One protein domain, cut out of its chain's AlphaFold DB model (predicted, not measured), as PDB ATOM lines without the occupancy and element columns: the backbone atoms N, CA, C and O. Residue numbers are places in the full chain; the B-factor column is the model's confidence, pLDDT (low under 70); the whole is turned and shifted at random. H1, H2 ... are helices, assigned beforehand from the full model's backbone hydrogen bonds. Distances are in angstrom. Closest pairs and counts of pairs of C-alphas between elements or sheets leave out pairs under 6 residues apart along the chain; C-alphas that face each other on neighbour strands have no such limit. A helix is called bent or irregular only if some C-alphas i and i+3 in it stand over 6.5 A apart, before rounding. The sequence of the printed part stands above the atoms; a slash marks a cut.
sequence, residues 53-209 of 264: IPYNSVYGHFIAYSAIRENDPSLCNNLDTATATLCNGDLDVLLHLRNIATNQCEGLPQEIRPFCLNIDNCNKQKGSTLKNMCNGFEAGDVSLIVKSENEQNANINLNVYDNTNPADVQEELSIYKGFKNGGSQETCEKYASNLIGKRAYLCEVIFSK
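AT A GLANCE: This is residues 53 to 209 of the 264 residues of an uncharacterized protein of Candidatus Omnitrophica bacterium (UniProt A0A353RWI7). Look first for the longest helix, H3, which slants across H1 near one end of a body of helices and reaches H7 in its middle; H1, H9 and H7 run nearly the same way, H9 packing on both, and H8 folds back on H7 and H9. At the other end the hairpin of H5 and H6 packs on H7 through H6, which crosses it, while short H2 packs on H1 and H3, and short H4 is near H3 and H5. The printed part has 157 residues with nine named helices, H1 to H9 in chain order, and no named strand: the class is all helix. It is compact, with a radius of gyration of the C-alphas of 15.0 A and spans of 44 by 30 by 26 A.

HOW THE PARTS SIT: Begin with H3, residues 81 to 101. It touches H1, residues 57 to 70, at a steep tilt of 42 degrees, closest at the C-alphas of Gly 60 and Cys 87, 4.8 A apart. With residues 84 to 88 alone it touches H2, residues 74 to 77, closest at C-alphas 84 and 76, 5.2 A. With residues 94 to 101 alone it touches the hub, H7, residues 166 to 180, closest at C-alphas 101 and 180, 4.5 A. H9, residues 197 to 207, touches H7 at a shallow tilt of 10 degrees, closest at C-alphas 199 and 171, 7.1 A. H8, residues 185 to 191, forms hairpins with H7 and with H9; its tilt to H7, 36 degrees, is only just steep. H6, residues 142 to 149, touches H7 about perpendicular, at 76 degrees, closest at C-alphas 142 and 170, 6.0 A. H5, residues 128 to 139, forms a hairpin with H6, closest at C-alphas 133 and 145, 4.8 A. H4, residues 113 to 117, is close to H3 but not clearly touching, with C-alphas 116 and 100 closest at 5.1 A. Every O i to N i+4 pair is within hydrogen-bond range in H3, H4, H5, H6 and H7; H1 has 8 of 10, H8 2 of 3 and H9 3 of 7, beside 5 of 8 O i to N i+3 pairs in H9, and H2 is too short for an i+4 pair.

IN THESE COORDINATES: Find C-alpha 81 at (29.452, 139.809, 46.925); from there H3 runs 30.0 A to C-alpha 101 at (25.674, 116.468, 28.455). H7 is 20.4 A long, H1 20.1 A and H5 16.0 A. H9, 17.9 A, ends at C-alpha 207, (35.679, 125.684, 24.974), and is irregular: C-alphas 200 and 203 are 7.7 A apart.

THE WHOLE: The two C-alphas farthest apart, those of Tyr 55 and Asn 123, are 45.0 A apart. The printed part has no cut. The links from H3 to H4 and from H6 to H7 are long. Look for low confidence, pLDDT under 70, at residues 57 to 59 and 152 to 164.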
ATOM      1  N   ILE A  53      35.596 144.691  35.673       74.62
ATOM      2  CA  ILE A  53      35.448 143.221  35.683       74.62
ATOM      3  C   ILE A  53      35.128 142.633  37.070       74.62
ATOM      4  O   ILE A  53      34.188 141.846  37.161       74.62
ATOM      5  N   PRO A  54      35.830 142.995  38.165       70.81
ATOM      6  CA  PRO A  54      35.562 142.407  39.478       70.81
ATOM      7  C   PRO A  54      34.237 142.847  40.118       70.81
ATOM      8  O   PRO A  54      33.865 142.278  41.142       70.81
ATOM      9  N   TYR A  55      33.588 143.878  39.562       74.12
ATOM     10  CA  TYR A  55      32.473 144.619  40.161       74.12
ATOM     11  C   TYR A  55      31.233 144.727  39.267       74.12
ATOM     12  O   TYR A  55      30.230 145.318  39.669       74.12
ATOM     13  N   ASN A  56      31.310 144.236  38.032       72.12
ATOM     14  CA  ASN A  56      30.267 144.396  37.032       72.12
ATOM     15  C   ASN A  56      29.689 143.021  36.668       72.12
ATOM     16  O   ASN A  56      30.392 142.099  36.247       72.12
ATOM     17  N   SER A  57      28.368 142.912  36.826       64.94
ATOM     18  CA  SER A  57      27.579 141.694  36.629       64.94
ATOM     19  C   SER A  57      27.725 141.092  35.232       64.94
ATOM     20  O   SER A  57      27.641 139.876  35.083       64.94
ATOM     21  N   VAL A  58      28.006 141.906  34.212       66.06
ATOM     22  CA  VAL A  58      28.265 141.446  32.842       66.06
ATOM     23  C   VAL A  58      29.479 140.524  32.789       66.06
ATOM     24  O   VAL A  58      29.442 139.502  32.100       66.06
ATOM     25  N   TYR A  59      30.530 140.837  33.548       68.69
ATOM     26  CA  TYR A  59      31.744 140.026  33.583       68.69
ATOM     27  C   TYR A  59      31.642 138.824  34.516       68.69
ATOM     28  O   TYR A  59      32.370 137.855  34.306       68.69
ATOM     29  N   GLY A  60      30.697 138.821  35.463       74.06
ATOM     30  CA  GLY A  60      30.375 137.637  36.270       74.06
ATOM     31  C   GLY A  60      30.136 136.389  35.408       74.06
ATOM     32  O   GLY A  60      30.692 135.332  35.700       74.06
ATOM     33  N   HIS A  61      29.441 136.546  34.275       81.19
ATOM     34  CA  HIS A  61      29.204 135.466  33.309       81.19
ATOM     35  C   HIS A  61      30.502 134.931  32.682       81.19
ATOM     36  O   HIS A  61      30.714 133.721  32.610       81.19
ATOM     37  N   PHE A  62      31.413 135.822  32.269       83.62
ATOM     38  CA  PHE A  62      32.717 135.435  31.718       83.62
ATOM     39  C   PHE A  62      33.555 134.643  32.726       83.62
ATOM     40  O   PHE A  62      34.217 133.670  32.357       83.62
ATOM     41  N   ILE A  63      33.510 135.037  34.001       88.19
ATOM     42  CA  ILE A  63      34.212 134.321  35.067       88.19
ATOM     43  C   ILE A  63      33.565 132.959  35.327       88.19
ATOM     44  O   ILE A  63      34.299 131.981  35.452       88.19
ATOM     45  N   ALA A  64      32.234 132.845  35.316       91.12
ATOM     46  CA  ALA A  64      31.545 131.560  35.448       91.12
ATOM     47  C   ALA A  64      31.891 130.596  34.299       91.12
ATOM     48  O   ALA A  64      32.233 129.433  34.533       91.12
ATOM     49  N   TYR A  65      31.904 131.092  33.056       92.50
ATOM     50  CA  TYR A  65      32.359 130.343  31.879       92.50
ATOM     51  C   TYR A  65      33.817 129.877  32.003       92.50
ATOM     52  O   TYR A  65      34.156 128.754  31.622       92.50
ATOM     53  N   SER A  66      34.694 130.712  32.563       91.19
ATOM     54  CA  SER A  66      36.080 130.317  32.807       91.19
ATOM     55  C   SER A  66      36.197 129.297  33.939       91.19
ATOM     56  O   SER A  66      36.944 128.329  33.815       91.19
ATOM     57  N   ALA A  67      35.421 129.463  35.013       93.00
ATOM     58  CA  ALA A  67      35.378 128.555  36.153       93.00
ATOM     59  C   ALA A  67      34.954 127.142  35.739       93.00
ATOM     60  O   ALA A  67      35.588 126.167  36.148       93.00
ATOM     61  N   ILE A  68      33.943 127.010  34.871       94.81
ATOM     62  CA  ILE A  68      33.538 125.700  34.346       94.81
ATOM     63  C   ILE A  68      34.613 125.087  33.437       94.81
ATOM     64  O   ILE A  68      34.859 123.878  33.529       94.81
ATOM     65  N   ARG A  69      35.272 125.898  32.594       93.75
ATOM     66  CA  ARG A  69      36.347 125.455  31.691       93.75
ATOM     67  C   ARG A  69      37.557 124.941  32.466       93.75
ATOM     68  O   ARG A  69      38.092 123.883  32.149       93.75
ATOM     69  N   GLU A  70      37.992 125.705  33.458       91.69
ATOM     70  CA  GLU A  70      39.181 125.421  34.269       91.69
ATOM     71  C   GLU A  70      38.882 124.431  35.399       91.69
ATOM     72  O   GLU A  70      39.797 123.912  36.036       91.69
ATOM     73  N   ASN A  71      37.597 124.118  35.603       92.00
ATOM     74  CA  ASN A  71      37.096 123.313  36.706       92.00
ATOM     75  C   ASN A  71      37.552 123.869  38.069       92.00
ATOM     76  O   ASN A  71      37.914 123.110  38.970       92.00
ATOM     77  N   ASP A  72      37.516 125.198  38.197       93.62
ATOM     78  CA  ASP A  72      37.926 125.953  39.380       93.62
ATOM     79  C   ASP A  72      36.815 126.925  39.829       93.62
ATOM     80  O   ASP A  72      36.770 128.081  39.399       93.62
ATOM     81  N   PRO A  73      35.915 126.484  40.728       92.12
ATOM     82  CA  PRO A  73      34.868 127.336  41.290       92.12
ATOM     83  C   PRO A  73      35.391 128.519  42.112       92.12
ATOM     84  O   PRO A  73      34.647 129.465  42.370       92.12
ATOM     85  N   SER A  74      36.657 128.494  42.548       92.31
ATOM     86  CA  SER A  74      37.213 129.571  43.373       92.31
ATOM     87  C   SER A  74      37.329 130.895  42.617       92.31
ATOM     88  O   SER A  74      37.329 131.953  43.249       92.31
ATOM     89  N   LEU A  75      37.323 130.853  41.280       89.62
ATOM     90  CA  LEU A  75      37.297 132.039  40.429       89.62
ATOM     91  C   LEU A  75      36.084 132.942  40.714       89.62
ATOM     92  O   LEU A  75      36.240 134.161  40.738       89.62
ATOM     93  N   CYS A  76      34.915 132.374  41.032       91.31
ATOM     94  CA  CYS A  76      33.728 133.154  41.403       91.31
ATOM     95  C   CYS A  76      33.807 133.760  42.817       91.31
ATOM     96  O   CYS A  76      33.117 134.734  43.107       91.31
ATOM     97  N   ASN A  77      34.646 133.215  43.704       88.19
ATOM     98  CA  ASN A  77      34.723 133.640  45.109       88.19
ATOM     99  C   ASN A  77      35.592 134.887  45.325       88.19
ATOM    100  O   ASN A  77      35.520 135.502  46.386       88.19
ATOM    101  N   ASN A  78      36.416 135.253  44.340       81.75
ATOM    102  CA  ASN A  78      37.317 136.408  44.410       81.75
ATOM    103  C   ASN A  78      36.667 137.722  43.928       81.75
ATOM    104  O   ASN A  78      37.356 138.734  43.797       81.75
ATOM    105  N   LEU A  79      35.365 137.699  43.637       85.50
ATOM    106  CA  LEU A  79      34.580 138.841  43.167       85.50
ATOM    107  C   LEU A  79      33.903 139.558  44.344       85.50
ATOM    108  O   LEU A  79      33.859 139.038  45.463       85.50
ATOM    109  N   ASP A  80      33.353 140.752  44.110       87.50
ATOM    110  CA  ASP A  80      32.477 141.365  45.109       87.50
ATOM    111  C   ASP A  80      31.225 140.501  45.353       87.50
ATOM    112  O   ASP A  80      30.829 139.705  44.505       87.50
ATOM    113  N   THR A  81      30.569 140.667  46.503       87.19
ATOM    114  CA  THR A  81      29.452 139.809  46.925       87.19
ATOM    115  C   THR A  81      28.327 139.690  45.890       87.19
ATOM    116  O   THR A  81      27.775 138.600  45.718       87.19
ATOM    117  N   ALA A  82      27.960 140.781  45.209       85.50
ATOM    118  CA  ALA A  82      26.865 140.758  44.243       85.50
ATOM    119  C   ALA A  82      27.275 139.991  42.980       85.50
ATOM    120  O   ALA A  82      26.566 139.074  42.559       85.50
ATOM    121  N   THR A  83      28.453 140.294  42.430       84.44
ATOM    122  CA  THR A  83      28.979 139.608  41.241       84.44
ATOM    123  C   THR A  83      29.315 138.143  41.531       84.44
ATOM    124  O   THR A  83      29.031 137.275  40.709       84.44
ATOM    125  N   ALA A  84      29.829 137.827  42.723       88.88
ATOM    126  CA  ALA A  84      30.080 136.461  43.174       88.88
ATOM    127  C   ALA A  84      28.788 135.638  43.258       88.88
ATOM    128  O   ALA A  84      28.783 134.462  42.901       88.88
ATOM    129  N   THR A  85      27.686 136.241  43.713       88.06
ATOM    130  CA  THR A  85      26.380 135.564  43.781       88.06
ATOM    131  C   THR A  85      25.892 135.186  42.384       88.06
ATOM    132  O   THR A  85      25.488 134.044  42.177       88.06
ATOM    133  N   LEU A  86      25.986 136.112  41.425       84.94
ATOM    134  CA  LEU A  86      25.639 135.853  40.026       84.94
ATOM    135  C   LEU A  86      26.548 134.775  39.422       84.94
ATOM    136  O   LEU A  86      26.056 133.748  38.979       84.94
ATOM    137  N   CYS A  87      27.870 134.938  39.525       90.00
ATOM    138  CA  CYS A  87      28.851 133.982  39.001       90.00
ATOM    139  C   CYS A  87      28.627 132.557  39.526       90.00
ATOM    140  O   CYS A  87      28.700 131.598  38.764       90.00
ATOM    141  N   ASN A  88      28.337 132.401  40.821       91.06
ATOM    142  CA  ASN A  88      28.070 131.086  41.402       91.06
ATOM    143  C   ASN A  88      26.738 130.489  40.926       91.06
ATOM    144  O   ASN A  88      26.671 129.276  40.737       91.06
ATOM    145  N   GLY A  89      25.707 131.315  40.717       88.56
ATOM    146  CA  GLY A  89      24.451 130.875  40.108       88.56
ATOM    147  C   GLY A  89      24.686 130.337  38.700       88.56
ATOM    148  O   GLY A  89      24.369 129.186  38.413       88.56
ATOM    149  N   ASP A  90      25.354 131.123  37.861       88.50
ATOM    150  CA  ASP A  90      25.722 130.735  36.502       88.50
ATOM    151  C   ASP A  90      26.623 129.489  36.478       88.50
ATOM    152  O   ASP A  90      26.508 128.635  35.602       88.50
ATOM    153  N   LEU A  91      27.542 129.347  37.433       92.50
ATOM    154  CA  LEU A  91      28.417 128.181  37.504       92.50
ATOM    155  C   LEU A  91      27.639 126.897  37.823       92.50
ATOM    156  O   LEU A  91      27.913 125.865  37.211       92.50
ATOM    157  N   ASP A  92      26.673 126.942  38.744       90.50
ATOM    158  CA  ASP A  92      25.823 125.791  39.095       90.50
ATOM    159  C   ASP A  92      25.039 125.282  37.875       90.50
ATOM    160  O   ASP A  92      25.063 124.102  37.516       90.50
ATOM    161  N   VAL A  93      24.462 126.226  37.145       88.56
ATOM    162  CA  VAL A  93      23.813 126.063  35.844       88.56
ATOM    163  C   VAL A  93      24.720 125.365  34.830       88.56
ATOM    164  O   VAL A  93      24.363 124.335  34.249       88.56
ATOM    165  N   LEU A  94      25.930 125.887  34.632       92.75
ATOM    166  CA  LEU A  94      26.899 125.337  33.684       92.75
ATOM    167  C   LEU A  94      27.356 123.932  34.090       92.75
ATOM    168  O   LEU A  94      27.556 123.070  33.227       92.75
ATOM    169  N   LEU A  95      27.488 123.675  35.394       93.00
ATOM    170  CA  LEU A  95      27.783 122.352  35.939       93.00
ATOM    171  C   LEU A  95      26.646 121.372  35.647       93.00
ATOM    172  O   LEU A  95      26.921 120.247  35.221       93.00
ATOM    173  N   HIS A  96      25.389 121.787  35.803       91.69
ATOM    174  CA  HIS A  96      24.236 120.974  35.426       91.69
ATOM    175  C   HIS A  96      24.254 120.635  33.935       91.69
ATOM    176  O   HIS A  96      24.185 119.455  33.585       91.69
ATOM    177  N   LEU A  97      24.434 121.626  33.056       92.88
ATOM    178  CA  LEU A  97      24.514 121.403  31.608       92.88
ATOM    179  C   LEU A  97      25.652 120.444  31.239       92.88
ATOM    180  O   LEU A  97      25.435 119.501  30.474       92.88
ATOM    181  N   ARG A  98      26.845 120.629  31.820       94.88
ATOM    182  CA  ARG A  98      28.000 119.740  31.625       94.88
ATOM    183  C   ARG A  98      27.688 118.315  32.070       94.88
ATOM    184  O   ARG A  98      27.961 117.368  31.332       94.88
ATOM    185  N   ASN A  99      27.102 118.150  33.250       93.88
ATOM    186  CA  ASN A  99      26.789 116.841  33.814       93.88
ATOM    187  C   ASN A  99      25.705 116.120  33.003       93.88
ATOM    188  O   ASN A  99      25.854 114.935  32.714       93.88
ATOM    189  N   ILE A 100      24.659 116.830  32.568       93.00
ATOM    190  CA  ILE A 100      23.617 116.276  31.692       93.00
ATOM    191  C   ILE A 100      24.223 115.873  30.344       93.00
ATOM    192  O   ILE A 100      23.991 114.767  29.865       93.00
ATOM    193  N   ALA A 101      25.044 116.733  29.744       94.44
ATOM    194  CA  ALA A 101      25.674 116.468  28.455       94.44
ATOM    195  C   ALA A 101      26.654 115.281  28.478       94.44
ATOM    196  O   ALA A 101      26.819 114.601  27.466       94.44
ATOM    197  N   THR A 102      27.292 115.030  29.623       94.38
ATOM    198  CA  THR A 102      28.308 113.978  29.813       94.38
ATOM    199  C   THR A 102      27.786 112.749  30.564       94.38
ATOM    200  O   THR A 102      28.572 111.876  30.935       94.38
ATOM    201  N   ASN A 103      26.467 112.650  30.768       93.06
ATOM    202  CA  ASN A 103      25.797 111.551  31.472       93.06
ATOM    203  C   ASN A 103      26.274 111.340  32.930       93.06
ATOM    204  O   ASN A 103      26.179 110.241  33.479       93.06
ATOM    205  N   GLN A 104      26.745 112.398  33.594       94.38
ATOM    206  CA  GLN A 104      27.145 112.406  35.007       94.38
ATOM    207  C   GLN A 104      25.965 112.778  35.924       94.38
ATOM    208  O   GLN A 104      25.985 113.777  36.639       94.38
ATOM    209  N   CYS A 105      24.904 111.969  35.907       93.06
ATOM    210  CA  CYS A 105      23.628 112.330  36.539       93.06
ATOM    211  C   CYS A 105      23.594 112.214  38.077       93.06
ATOM    212  O   CYS A 105      22.723 112.806  38.711       93.06
ATOM    213  N   GLU A 106      24.502 111.454  38.698       91.06
ATOM    214  CA  GLU A 106      24.456 111.189  40.150       91.06
ATOM    215  C   GLU A 106      24.714 112.433  41.009       91.06
ATOM    216  O   GLU A 106      24.177 112.540  42.111       91.06
ATOM    217  N   GLY A 107      25.489 113.390  40.492       83.25
ATOM    218  CA  GLY A 107      25.771 114.660  41.166       83.25
ATOM    219  C   GLY A 107      24.655 115.700  41.046       83.25
ATOM    220  O   GLY A 107      24.778 116.770  41.628       83.25
ATOM    221  N   LEU A 108      23.586 115.408  40.295       87.94
ATOM    222  CA  LEU A 108      22.488 116.346  40.066       87.94
ATOM    223  C   LEU A 108      21.410 116.258  41.161       87.94
ATOM    224  O   LEU A 108      21.189 115.164  41.716       87.94
ATOM    225  N   PRO A 109      20.678 117.365  41.410       86.12
ATOM    226  CA  PRO A 109      19.478 117.374  42.247       86.12
ATOM    227  C   PRO A 109      18.482 116.276  41.850       86.12
ATOM    228  O   PRO A 109      18.388 115.881  40.681       86.12
ATOM    229  N   GLN A 110      17.735 115.754  42.826       84.81
ATOM    230  CA  GLN A 110      16.832 114.613  42.628       84.81
ATOM    231  C   GLN A 110      15.724 114.920  41.608       84.81
ATOM    232  O   GLN A 110      15.239 114.015  40.930       84.81
ATOM    233  N   GLU A 111      15.351 116.187  41.480       82.00
ATOM    234  CA  GLU A 111      14.345 116.695  40.555       82.00
ATOM    235  C   GLU A 111      14.845 116.640  39.104       82.00
ATOM    236  O   GLU A 111      14.087 116.293  38.202       82.00
ATOM    237  N   ILE A 112      16.135 116.909  38.882       82.88
ATOM    238  CA  ILE A 112      16.772 116.989  37.557       82.88
ATOM    239  C   ILE A 112      17.290 115.619  37.099       82.88
ATOM    240  O   ILE A 112      17.261 115.282  35.913       82.88
ATOM    241  N   ARG A 113      17.746 114.780  38.035       88.44
ATOM    242  CA  ARG A 113      18.367 113.479  37.743       88.44
ATOM    243  C   ARG A 113      17.544 112.569  36.813       88.44
ATOM    244  O   ARG A 113      18.143 111.996  35.901       88.44
ATOM    245  N   PRO A 114      16.207 112.429  36.950       86.25
ATOM    246  CA  PRO A 114      15.400 111.632  36.026       86.25
ATOM    247  C   PRO A 114      15.432 112.151  34.588       86.25
ATOM    248  O   PRO A 114      15.410 111.338  33.664       86.25
ATOM    249  N   PHE A 115      15.495 113.472  34.397       88.31
ATOM    250  CA  PHE A 115      15.630 114.071  33.073       88.31
ATOM    251  C   PHE A 115      16.984 113.701  32.462       88.31
ATOM    252  O   PHE A 115      17.009 113.143  31.366       88.31
ATOM    253  N   CYS A 116      18.075 113.893  33.216       91.25
ATOM    254  CA  CYS A 116      19.437 113.524  32.814       91.25
ATOM    255  C   CYS A 116      19.554 112.048  32.406       91.25
ATOM    256  O   CYS A 116      20.008 111.740  31.309       91.25
ATOM    257  N   LEU A 117      19.060 111.124  33.240       91.19
ATOM    258  CA  LEU A 117      19.139 109.677  32.986       91.19
ATOM    259  C   LEU A 117      18.393 109.223  31.720       91.19
ATOM    260  O   LEU A 117      18.620 108.117  31.231       91.19
ATOM    261  N   ASN A 118      17.473 110.044  31.212       91.00
ATOM    262  CA  ASN A 118      16.629 109.727  30.066       91.00
ATOM    263  C   ASN A 118      16.816 110.711  28.900       91.00
ATOM    264  O   ASN A 118      16.009 110.692  27.970       91.00
ATOM    265  N   ILE A 119      17.847 111.567  28.927       89.75
ATOM    266  CA  ILE A 119      18.062 112.591  27.892       89.75
ATOM    267  C   ILE A 119      18.362 111.980  26.515       89.75
ATOM    268  O   ILE A 119      17.980 112.554  25.509       89.75
ATOM    269  N   ASP A 120      18.962 110.784  26.484       88.38
ATOM    270  CA  ASP A 120      19.247 110.003  25.264       88.38
ATOM    271  C   ASP A 120      18.059 109.124  24.814       88.38
ATOM    272  O   ASP A 120      18.159 108.310  23.893       88.38
ATOM    273  N   ASN A 121      16.935 109.178  25.535       92.25
ATOM    274  CA  ASN A 121      15.721 108.454  25.176       92.25
ATOM    275  C   ASN A 121      14.485 109.205  25.670       92.25
ATOM    276  O   ASN A 121      13.854 108.834  26.667       92.25
ATOM    277  N   CYS A 122      14.094 110.230  24.916       90.75
ATOM    278  CA  CYS A 122      12.994 111.118  25.277       90.75
ATOM    279  C   CYS A 122      11.638 110.416  25.470       90.75
ATOM    280  O   CYS A 122      10.761 110.940  26.152       90.75
ATOM    281  N   ASN A 123      11.450 109.195  24.952       91.69
ATOM    282  CA  ASN A 123      10.240 108.406  25.207       91.69
ATOM    283  C   ASN A 123      10.131 107.890  26.650       91.69
ATOM    284  O   ASN A 123       9.034 107.533  27.073       91.69
ATOM    285  N   LYS A 124      11.239 107.845  27.399       90.69
ATOM    286  CA  LYS A 124      11.253 107.467  28.819       90.69
ATOM    287  C   LYS A 124      10.929 108.632  29.759       90.69
ATOM    288  O   LYS A 124      10.742 108.406  30.954       90.69
ATOM    289  N   GLN A 125      10.845 109.858  29.238       87.00
ATOM    290  CA  GLN A 125      10.473 111.032  30.022       87.00
ATOM    291  C   GLN A 125       9.005 110.938  30.458       87.00
ATOM    292  O   GLN A 125       8.124 110.559  29.681       87.00
ATOM    293  N   LYS A 126       8.731 111.274  31.722       83.50
ATOM    294  CA  LYS A 126       7.375 111.230  32.283       83.50
ATOM    295  C   LYS A 126       6.634 112.531  31.973       83.50
ATOM    296  O   LYS A 126       6.957 113.570  32.528       83.50
ATOM    297  N   GLY A 127       5.600 112.450  31.138       82.25
ATOM    298  CA  GLY A 127       4.772 113.601  30.759       82.25
ATOM    299  C   GLY A 127       5.216 114.262  29.452       82.25
ATOM    300  O   GLY A 127       6.365 114.142  29.026       82.25
ATOM    301  N   SER A 128       4.277 114.940  28.787       84.06
ATOM    302  CA  SER A 128       4.508 115.580  27.485       84.06
ATOM    303  C   SER A 128       5.549 116.693  27.554       84.06
ATOM    304  O   SER A 128       6.368 116.799  26.651       84.06
ATOM    305  N   THR A 129       5.558 117.469  28.636       85.06
ATOM    306  CA  THR A 129       6.449 118.620  28.815       85.06
ATOM    307  C   THR A 129       7.920 118.208  28.855       85.06
ATOM    308  O   THR A 129       8.715 118.669  28.045       85.06
ATOM    309  N   LEU A 130       8.281 117.240  29.706       84.81
ATOM    310  CA  LEU A 130       9.659 116.733  29.788       84.81
ATOM    311  C   LEU A 130      10.099 116.018  28.511       84.81
ATOM    312  O   LEU A 130      11.258 116.105  28.111       84.81
ATOM    313  N   LYS A 131       9.168 115.319  27.853       89.44
ATOM    314  CA  LYS A 131       9.424 114.692  26.557       89.44
ATOM    315  C   LYS A 131       9.725 115.737  25.482       89.44
ATOM    316  O   LYS A 131      10.674 115.556  24.725       89.44
ATOM    317  N   ASN A 132       8.947 116.815  25.424       89.06
ATOM    318  CA  ASN A 132       9.147 117.910  24.480       89.06
ATOM    319  C   ASN A 132      10.465 118.636  24.746       89.06
ATOM    320  O   ASN A 132      11.239 118.816  23.813       89.06
ATOM    321  N   MET A 133      10.765 118.947  26.004       88.62
ATOM    322  CA  MET A 133      12.037 119.548  26.398       88.62
ATOM    323  C   MET A 133      13.223 118.669  25.988       88.62
ATOM    324  O   MET A 133      14.143 119.145  25.332       88.62
ATOM    325  N   CYS A 134      13.169 117.366  26.275       90.62
ATOM    326  CA  CYS A 134      14.190 116.407  25.850       90.62
ATOM    327  C   CYS A 134      14.361 116.387  24.323       90.62
ATOM    328  O   CYS A 134      15.478 116.530  23.829       90.62
ATOM    329  N   ASN A 135      13.257 116.294  23.571       92.94
ATOM    330  CA  ASN A 135      13.292 116.351  22.107       92.94
ATOM    331  C   ASN A 135      13.897 117.676  21.615       92.94
ATOM    332  O   ASN A 135      14.612 117.687  20.617       92.94
ATOM    333  N   GLY A 136      13.631 118.778  22.317       92.12
ATOM    334  CA  GLY A 136      14.209 120.089  22.050       92.12
ATOM    335  C   GLY A 136      15.726 120.090  22.219       92.12
ATOM    336  O   GLY A 136      16.437 120.490  21.300       92.12
ATOM    337  N   PHE A 137      16.244 119.550  23.326       91.75
ATOM    338  CA  PHE A 137      17.688 119.393  23.548       91.75
ATOM    339  C   PHE A 137      18.347 118.431  22.547       91.75
ATOM    340  O   PHE A 137      19.466 118.682  22.087       91.75
ATOM    341  N   GLU A 138      17.686 117.335  22.164       91.81
ATOM    342  CA  GLU A 138      18.201 116.408  21.147       91.81
ATOM    343  C   GLU A 138      18.236 117.049  19.753       91.81
ATOM    344  O   GLU A 138      19.282 117.029  19.097       91.81
ATOM    345  N   ALA A 139      17.150 117.691  19.324       92.06
ATOM    346  CA  ALA A 139      17.051 118.330  18.011       92.06
ATOM    347  C   ALA A 139      17.826 119.655  17.920       92.06
ATOM    348  O   ALA A 139      18.247 120.060  16.837       92.06
ATOM    349  N   GLY A 140      18.049 120.317  19.055       90.69
ATOM    350  CA  GLY A 140      18.485 121.706  19.104       90.69
ATOM    351  C   GLY A 140      17.383 122.698  18.724       90.69
ATOM    352  O   GLY A 140      17.650 123.677  18.032       90.69
ATOM    353  N   ASP A 141      16.148 122.423  19.145       92.50
ATOM    354  CA  ASP A 141      14.970 123.251  18.882       92.50
ATOM    355  C   ASP A 141      14.673 124.162  20.082       92.50
ATOM    356  O   ASP A 141      14.008 123.767  21.041       92.50
ATOM    357  N   VAL A 142      15.163 125.404  20.004       89.62
ATOM    358  CA  VAL A 142      14.955 126.449  21.022       89.62
ATOM    359  C   VAL A 142      13.467 126.699  21.268       89.62
ATOM    360  O   VAL A 142      13.049 126.852  22.410       89.62
ATOM    361  N   SER A 143      12.641 126.706  20.217       90.00
ATOM    362  CA  SER A 143      11.211 127.009  20.351       90.00
ATOM    363  C   SER A 143      10.475 125.917  21.117       90.00
ATOM    364  O   SER A 143       9.577 126.207  21.909       90.00
ATOM    365  N   LEU A 144      10.861 124.657  20.913       90.06
ATOM    366  CA  LEU A 144      10.294 123.536  21.649       90.06
ATOM    367  C   LEU A 144      10.706 123.545  23.127       90.06
ATOM    368  O   LEU A 144       9.872 123.227  23.980       90.06
ATOM    369  N   ILE A 145      11.947 123.932  23.436       88.56
ATOM    370  CA  ILE A 145      12.420 124.083  24.821       88.56
ATOM    371  C   ILE A 145      11.660 125.226  25.509       88.56
ATOM    372  O   ILE A 145      10.965 124.964  26.487       88.56
ATOM    373  N   VAL A 146      11.647 126.428  24.916       86.94
ATOM    374  CA  VAL A 146      10.913 127.600  25.440       86.94
ATOM    375  C   VAL A 146       9.438 127.269  25.670       86.94
ATOM    376  O   VAL A 146       8.856 127.610  26.698       86.94
ATOM    377  N   LYS A 147       8.791 126.581  24.721       86.50
ATOM    378  CA  LYS A 147       7.395 126.158  24.888       86.50
ATOM    379  C   LYS A 147       7.225 125.235  26.097       86.50
ATOM    380  O   LYS A 147       6.240 125.373  26.811       86.50
ATOM    381  N   SER A 148       8.151 124.300  26.296       85.06
ATOM    382  CA  SER A 148       8.089 123.330  27.392       85.06
ATOM    383  C   SER A 148       8.275 124.000  28.755       85.06
ATOM    384  O   SER A 148       7.575 123.643  29.696       85.06
ATOM    385  N   GLU A 149       9.148 125.002  28.857       80.56
ATOM    386  CA  GLU A 149       9.352 125.787  30.086       80.56
ATOM    387  C   GLU A 149       8.131 126.641  30.454       80.56
ATOM    388  O   GLU A 149       7.812 126.806  31.627       80.56
ATOM    389  N   ASN A 150       7.386 127.120  29.455       78.25
ATOM    390  CA  ASN A 150       6.162 127.900  29.659       78.25
ATOM    391  C   ASN A 150       4.940 127.060  30.098       78.25
ATOM    392  O   ASN A 150       3.892 127.614  30.442       78.25
ATOM    393  N   GLU A 151       5.017 125.727  30.066       79.62
ATOM    394  CA  GLU A 151       3.918 124.863  30.500       79.62
ATOM    395  C   GLU A 151       3.903 124.759  32.043       79.62
ATOM    396  O   GLU A 151       4.789 124.152  32.638       79.62
ATOM    397  N   GLN A 152       2.847 125.281  32.695       57.72
ATOM    398  CA  GLN A 152       2.653 125.377  34.166       57.72
ATOM    399  C   GLN A 152       2.791 124.065  34.983       57.72
ATOM    400  O   GLN A 152       2.652 124.085  36.202       57.72
ATOM    401  N   ASN A 153       3.058 122.924  34.341       51.78
ATOM    402  CA  ASN A 153       3.196 121.606  34.969       51.78
ATOM    403  C   ASN A 153       4.624 121.028  34.899       51.78
ATOM    404  O   ASN A 153       4.832 119.873  35.287       51.78
ATOM    405  N   ALA A 154       5.613 121.790  34.420       53.69
ATOM    406  CA  ALA A 154       7.019 121.406  34.503       53.69
ATOM    407  C   ALA A 154       7.531 121.549  35.951       53.69
ATOM    408  O   ALA A 154       8.245 122.480  36.291       53.69
ATOM    409  N   ASN A 155       7.196 120.600  36.831       43.91
ATOM    410  CA  ASN A 155       7.765 120.543  38.192       43.91
ATOM    411  C   ASN A 155       9.278 120.260  38.212       43.91
ATOM    412  O   ASN A 155       9.892 120.291  39.274       43.91
ATOM    413  N   ILE A 156       9.878 119.963  37.059       51.59
ATOM    414  CA  ILE A 156      11.322 120.058  36.894       51.59
ATOM    415  C   ILE A 156      11.567 121.472  36.404       51.59
ATOM    416  O   ILE A 156      11.701 121.711  35.205       51.59
ATOM    417  N   ASN A 157      11.576 122.411  37.345       49.28
ATOM    418  CA  ASN A 157      12.280 123.643  37.093       49.28
ATOM    419  C   ASN A 157      13.746 123.215  36.977       49.28
ATOM    420  O   ASN A 157      14.412 123.004  37.990       49.28
ATOM    421  N   LEU A 158      14.220 122.978  35.745       54.41
ATOM    422  CA  LEU A 158      15.652 122.809  35.511       54.41
ATOM    423  C   LEU A 158      16.399 124.049  36.023       54.41
ATOM    424  O   LEU A 158      17.599 123.936  36.246       54.41
ATOM    425  N   ASN A 159      15.663 125.156  36.259       44.78
ATOM    426  CA  ASN A 159      16.054 126.397  36.917       44.78
ATOM    427  C   ASN A 159      17.478 126.746  36.543       44.78
ATOM    428  O   ASN A 159      18.338 126.975  37.390       44.78
ATOM    429  N   VAL A 160      17.706 126.666  35.236       46.78
ATOM    430  CA  VAL A 160      18.968 127.043  34.659       46.78
ATOM    431  C   VAL A 160      18.966 128.575  34.618       46.78
ATOM    432  O   VAL A 160      19.865 129.189  35.163       46.78
ATOM    433  N   TYR A 161      17.830 129.186  34.257       41.38
ATOM    434  CA  TYR A 161      17.359 130.492  34.737       41.38
ATOM    435  C   TYR A 161      15.814 130.538  34.692       41.38
ATOM    436  O   TYR A 161      15.191 129.673  34.082       41.38
ATOM    437  N   ASP A 162      15.174 131.558  35.277       44.44
ATOM    438  CA  ASP A 162      13.715 131.822  35.201       44.44
ATOM    439  C   ASP A 162      13.276 132.341  33.804       44.44
ATOM    440  O   ASP A 162      12.480 133.275  33.660       44.44
ATOM    441  N   ASN A 163      13.867 131.808  32.731       54.66
ATOM    442  CA  ASN A 163      13.987 132.539  31.477       54.66
ATOM    443  C   ASN A 163      13.129 131.943  30.360       54.66
ATOM    444  O   ASN A 163      13.575 131.168  29.529       54.66
ATOM    445  N   THR A 164      11.922 132.489  30.226       62.84
ATOM    446  CA  THR A 164      11.061 132.371  29.029       62.84
ATOM    447  C   THR A 164      11.661 132.994  27.751       62.84
ATOM    448  O   THR A 164      10.996 133.072  26.714       62.84
ATOM    449  N   ASN A 165      12.907 133.469  27.809       79.75
ATOM    450  CA  ASN A 165      13.577 134.205  26.752       79.75
ATOM    451  C   ASN A 165      14.364 133.251  25.830       79.75
ATOM    452  O   ASN A 165      15.305 132.593  26.276       79.75
ATOM    453  N   PRO A 166      14.057 133.218  24.519       85.00
ATOM    454  CA  PRO A 166      14.737 132.348  23.558       85.00
ATOM    455  C   PRO A 166      16.262 132.490  23.517       85.00
ATOM    456  O   PRO A 166      16.943 131.526  23.178       85.00
ATOM    457  N   ALA A 167      16.807 133.667  23.834       84.38
ATOM    458  CA  ALA A 167      18.252 133.885  23.810       84.38
ATOM    459  C   ALA A 167      18.976 133.175  24.969       84.38
ATOM    460  O   ALA A 167      20.110 132.743  24.786       84.38
ATOM    461  N   ASP A 168      18.328 133.042  26.129       84.38
ATOM    462  CA  ASP A 168      18.854 132.296  27.279       84.38
ATOM    463  C   ASP A 168      18.860 130.793  26.982       84.38
ATOM    464  O   ASP A 168      19.898 130.139  27.043       84.38
ATOM    465  N   VAL A 169      17.733 130.276  26.492       87.44
ATOM    466  CA  VAL A 169      17.620 128.880  26.051       87.44
ATOM    467  C   VAL A 169      18.615 128.554  24.935       87.44
ATOM    468  O   VAL A 169      19.195 127.468  24.902       87.44
ATOM    469  N   GLN A 170      18.836 129.480  23.997       91.19
ATOM    470  CA  GLN A 170      19.823 129.297  22.936       91.19
ATOM    471  C   GLN A 170      21.254 129.233  23.491       91.19
ATOM    472  O   GLN A 170      22.039 128.404  23.027       91.19
ATOM    473  N   GLU A 171      21.597 130.065  24.473       90.94
ATOM    474  CA  GLU A 171      22.873 129.997  25.192       90.94
ATOM    475  C   GLU A 171      23.059 128.625  25.858       90.94
ATOM    476  O   GLU A 171      24.026 127.921  25.554       90.94
ATOM    477  N   GLU A 172      22.099 128.184  26.670       90.56
ATOM    478  CA  GLU A 172      22.167 126.903  27.385       90.56
ATOM    479  C   GLU A 172      22.276 125.709  26.435       90.56
ATOM    480  O   GLU A 172      23.112 124.817  26.613       90.56
ATOM    481  N   LEU A 173      21.460 125.709  25.377       93.00
ATOM    482  CA  LEU A 173      21.483 124.676  24.355       93.00
ATOM    483  C   LEU A 173      22.845 124.617  23.655       93.00
ATOM    484  O   LEU A 173      23.358 123.524  23.409       93.00
ATOM    485  N   SER A 174      23.444 125.768  23.351       95.19
ATOM    486  CA  SER A 174      24.757 125.838  22.702       95.19
ATOM    487  C   SER A 174      25.845 125.218  23.573       95.19
ATOM    488  O   SER A 174      26.637 124.398  23.099       95.19
ATOM    489  N   ILE A 175      25.826 125.532  24.866       95.62
ATOM    490  CA  ILE A 175      26.764 124.999  25.858       95.62
ATOM    491  C   ILE A 175      26.572 123.490  26.027       95.62
ATOM    492  O   ILE A 175      27.538 122.727  25.936       95.62
ATOM    493  N   TYR A 176      25.325 123.040  26.194       95.56
ATOM    494  CA  TYR A 176      24.984 121.620  26.258       95.56
ATOM    495  C   TYR A 176      25.506 120.862  25.032       95.56
ATOM    496  O   TYR A 176      26.150 119.822  25.177       95.56
ATOM    497  N   LYS A 177      25.280 121.384  23.820       96.81
ATOM    498  CA  LYS A 177      25.746 120.761  22.571       96.81
ATOM    499  C   LYS A 177      27.272 120.721  22.482       96.81
ATOM    500  O   LYS A 177      27.813 119.698  22.056       96.81
ATOM    501  N   GLY A 178      27.959 121.775  22.923       97.31
ATOM    502  CA  GLY A 178      29.418 121.808  23.025       97.31
ATOM    503  C   GLY A 178      29.959 120.699  23.931       97.31
ATOM    504  O   GLY A 178      30.794 119.900  23.498       97.31
ATOM    505  N   PHE A 179      29.429 120.570  25.152       97.00
ATOM    506  CA  PHE A 179      29.822 119.499  26.075       97.00
ATOM    507  C   PHE A 179      29.465 118.103  25.551       97.00
ATOM    508  O   PHE A 179      30.309 117.207  25.599       97.00
ATOM    509  N   LYS A 180      28.256 117.921  24.999       96.25
ATOM    510  CA  LYS A 180      27.774 116.634  24.463       96.25
ATOM    511  C   LYS A 180      28.703 116.107  23.373       96.25
ATOM    512  O   LYS A 180      28.912 114.903  23.261       96.25
ATOM    513  N   ASN A 181      29.284 117.014  22.591       96.44
ATOM    514  CA  ASN A 181      30.212 116.684  21.519       96.44
ATOM    515  C   ASN A 181      31.686 116.797  21.951       96.44
ATOM    516  O   ASN A 181      32.532 117.279  21.198       96.44
ATOM    517  N   GLY A 182      31.993 116.384  23.184       93.75
ATOM    518  CA  GLY A 182      33.367 116.262  23.681       93.75
ATOM    519  C   GLY A 182      34.059 117.588  24.005       93.75
ATOM    520  O   GLY A 182      35.284 117.655  23.938       93.75
ATOM    521  N   GLY A 183      33.302 118.638  24.332       94.81
ATOM    522  CA  GLY A 183      33.851 119.973  24.595       94.81
ATOM    523  C   GLY A 183      34.216 120.734  23.316       94.81
ATOM    524  O   GLY A 183      35.238 121.413  23.262       94.81
ATOM    525  N   SER A 184      33.415 120.582  22.259       96.31
ATOM    526  CA  SER A 184      33.671 121.176  20.944       96.31
ATOM    527  C   SER A 184      33.196 122.632  20.870       96.31
ATOM    528  O   SER A 184      31.991 122.895  20.870       96.31
ATOM    529  N   GLN A 185      34.146 123.563  20.709       95.38
ATOM    530  CA  GLN A 185      33.866 124.979  20.429       95.38
ATOM    531  C   GLN A 185      33.022 125.147  19.157       95.38
ATOM    532  O   GLN A 185      31.983 125.793  19.201       95.38
ATOM    533  N   GLU A 186      33.408 124.496  18.055       94.69
ATOM    534  CA  GLU A 186      32.688 124.555  16.771       94.69
ATOM    535  C   GLU A 186      31.223 124.111  16.911       94.69
ATOM    536  O   GLU A 186      30.307 124.713  16.348       94.69
ATOM    537  N   THR A 187      30.977 123.061  17.703       96.31
ATOM    538  CA  THR A 187      29.610 122.596  17.951       96.31
ATOM    539  C   THR A 187      28.819 123.625  18.745       96.31
ATOM    540  O   THR A 187      27.668 123.871  18.405       96.31
ATOM    541  N   CYS A 188      29.415 124.238  19.765       96.25
ATOM    542  CA  CYS A 188      28.773 125.320  20.506       96.25
ATOM    543  C   CYS A 188      28.420 126.498  19.578       96.25
ATOM    544  O   CYS A 188      27.268 126.927  19.539       96.25
ATOM    545  N   GLU A 189      29.371 126.958  18.761       93.25
ATOM    546  CA  GLU A 189      29.201 128.102  17.853       93.25
ATOM    547  C   GLU A 189      28.069 127.893  16.843       93.25
ATOM    548  O   GLU A 189      27.303 128.816  16.562       93.25
ATOM    549  N   LYS A 190      27.896 126.658  16.355       93.38
ATOM    550  CA  LYS A 190      26.794 126.295  15.455       93.38
ATOM    551  C   LYS A 190      25.416 126.600  16.049       93.38
ATOM    552  O   LYS A 190      24.505 126.958  15.305       93.38
ATOM    553  N   TYR A 191      25.247 126.427  17.357       93.00
ATOM    554  CA  TYR A 191      23.979 126.686  18.043       93.00
ATOM    555  C   TYR A 191      23.901 128.115  18.610       93.00
ATOM    556  O   TYR A 191      22.797 128.619  18.808       93.00
ATOM    557  N   ALA A 192      25.037 128.806  18.758       91.12
ATOM    558  CA  ALA A 192      25.142 130.169  19.286       91.12
ATOM    559  C   ALA A 192      25.043 131.280  18.220       91.12
ATOM    560  O   ALA A 192      25.199 132.456  18.543       91.12
ATOM    561  N   SER A 193      24.783 130.950  16.950       79.50
ATOM    562  CA  SER A 193      24.951 131.860  15.798       79.50
ATOM    563  C   SER A 193      24.189 133.192  15.859       79.50
ATOM    564  O   SER A 193      24.543 134.116  15.137       79.50
ATOM    565  N   ASN A 194      23.145 133.300  16.687       78.81
ATOM    566  CA  ASN A 194      22.316 134.507  16.810       78.81
ATOM    567  C   ASN A 194      22.515 135.238  18.145       78.81
ATOM    568  O   ASN A 194      21.797 136.191  18.442       78.81
ATOM    569  N   LEU A 195      23.461 134.778  18.964       83.94
ATOM    570  CA  LEU A 195      23.765 135.391  20.245       83.94
ATOM    571  C   LEU A 195      24.644 136.629  20.046       83.94
ATOM    572  O   LEU A 195      25.629 136.608  19.305       83.94
ATOM    573  N   ILE A 196      24.269 137.708  20.730       77.62
ATOM    574  CA  ILE A 196      24.898 139.031  20.661       77.62
ATOM    575  C   ILE A 196      25.455 139.445  22.031       77.62
ATOM    576  O   ILE A 196      25.223 138.768  23.037       77.62
ATOM    577  N   GLY A 197      26.178 140.566  22.086       74.69
ATOM    578  CA  GLY A 197      26.727 141.091  23.341       74.69
ATOM    579  C   GLY A 197      27.722 140.123  23.982       74.69
ATOM    580  O   GLY A 197      28.461 139.424  23.288       74.69
ATOM    581  N   LYS A 198      27.689 140.021  25.315       74.38
ATOM    582  CA  LYS A 198      28.521 139.080  26.087       74.38
ATOM    583  C   LYS A 198      28.379 137.620  25.628       74.38
ATOM    584  O   LYS A 198      29.362 136.884  25.580       74.38
ATOM    585  N   ARG A 199      27.174 137.213  25.207       83.44
ATOM    586  CA  ARG A 199      26.874 135.838  24.776       83.44
ATOM    587  C   ARG A 199      27.594 135.461  23.483       83.44
ATOM    588  O   ARG A 199      27.864 134.288  23.256       83.44
ATOM    589  N   ALA A 200      27.981 136.439  22.663       84.25
ATOM    590  CA  ALA A 200      28.730 136.189  21.431       84.25
ATOM    591  C   ALA A 200      30.106 135.537  21.666       84.25
ATOM    592  O   ALA A 200      30.679 134.970  20.736       84.25
ATOM    593  N   TYR A 201      30.633 135.606  22.891       87.50
ATOM    594  CA  TYR A 201      31.931 135.046  23.269       87.50
ATOM    595  C   TYR A 201      31.822 133.753  24.081       87.50
ATOM    596  O   TYR A 201      32.849 133.160  24.407       87.50
ATOM    597  N   LEU A 202      30.611 133.288  24.415       91.12
ATOM    598  CA  LEU A 202      30.425 132.188  25.368       91.12
ATOM    599  C   LEU A 202      31.183 130.917  24.947       91.12
ATOM    600  O   LEU A 202      31.869 130.298  25.757       91.12
ATOM    601  N   CYS A 203      31.119 130.555  23.662       93.56
ATOM    602  CA  CYS A 203      31.734 129.329  23.159       93.56
ATOM    603  C   CYS A 203      33.259 129.418  23.171       93.56
ATOM    604  O   CYS A 203      33.931 128.435  23.487       93.56
ATOM    605  N   GLU A 204      33.798 130.599  22.867       92.44
ATOM    606  CA  GLU A 204      35.227 130.860  22.952       92.44
ATOM    607  C   GLU A 204      35.689 130.760  24.408       92.44
ATOM    608  O   GLU A 204      36.644 130.053  24.706       92.44
ATOM    609  N   VAL A 205      34.972 131.369  25.351       91.88
ATOM    610  CA  VAL A 205      35.383 131.367  26.761       91.88
ATOM    611  C   VAL A 205      35.328 129.963  27.359       91.88
ATOM    612  O   VAL A 205      36.277 129.569  28.030       91.88
ATOM    613  N   ILE A 206      34.265 129.194  27.097       94.69
ATOM    614  CA  ILE A 206      34.058 127.867  27.702       94.69
ATOM    615  C   ILE A 206      34.935 126.789  27.049       94.69
ATOM    616  O   ILE A 206      35.454 125.918  27.747       94.69
ATOM    617  N   PHE A 207      35.094 126.810  25.721       95.31
ATOM    618  CA  PHE A 207      35.679 125.684  24.974       95.31
ATOM    619  C   PHE A 207      37.016 125.994  24.291       95.31
ATOM    620  O   PHE A 207      37.686 125.064  23.830       95.31
ATOM    621  N   SER A 208      37.442 127.259  24.223       90.31
ATOM    622  CA  SER A 208      38.742 127.590  23.638       90.31
ATOM    623  C   SER A 208      39.890 127.098  24.513       90.31
ATOM    624  O   SER A 208      39.838 127.102  25.744       90.31
ATOM    625  N   LYS A 209      40.981 126.732  23.843       88.38
ATOM    626  CA  LYS A 209      42.272 126.418  24.473       88.38
ATOM    627  C   LYS A 209      43.105 127.670  24.749       88.38
ATOM    628  O   LYS A 209      44.171 127.564  25.355       88.38
TER     629      LYS A 209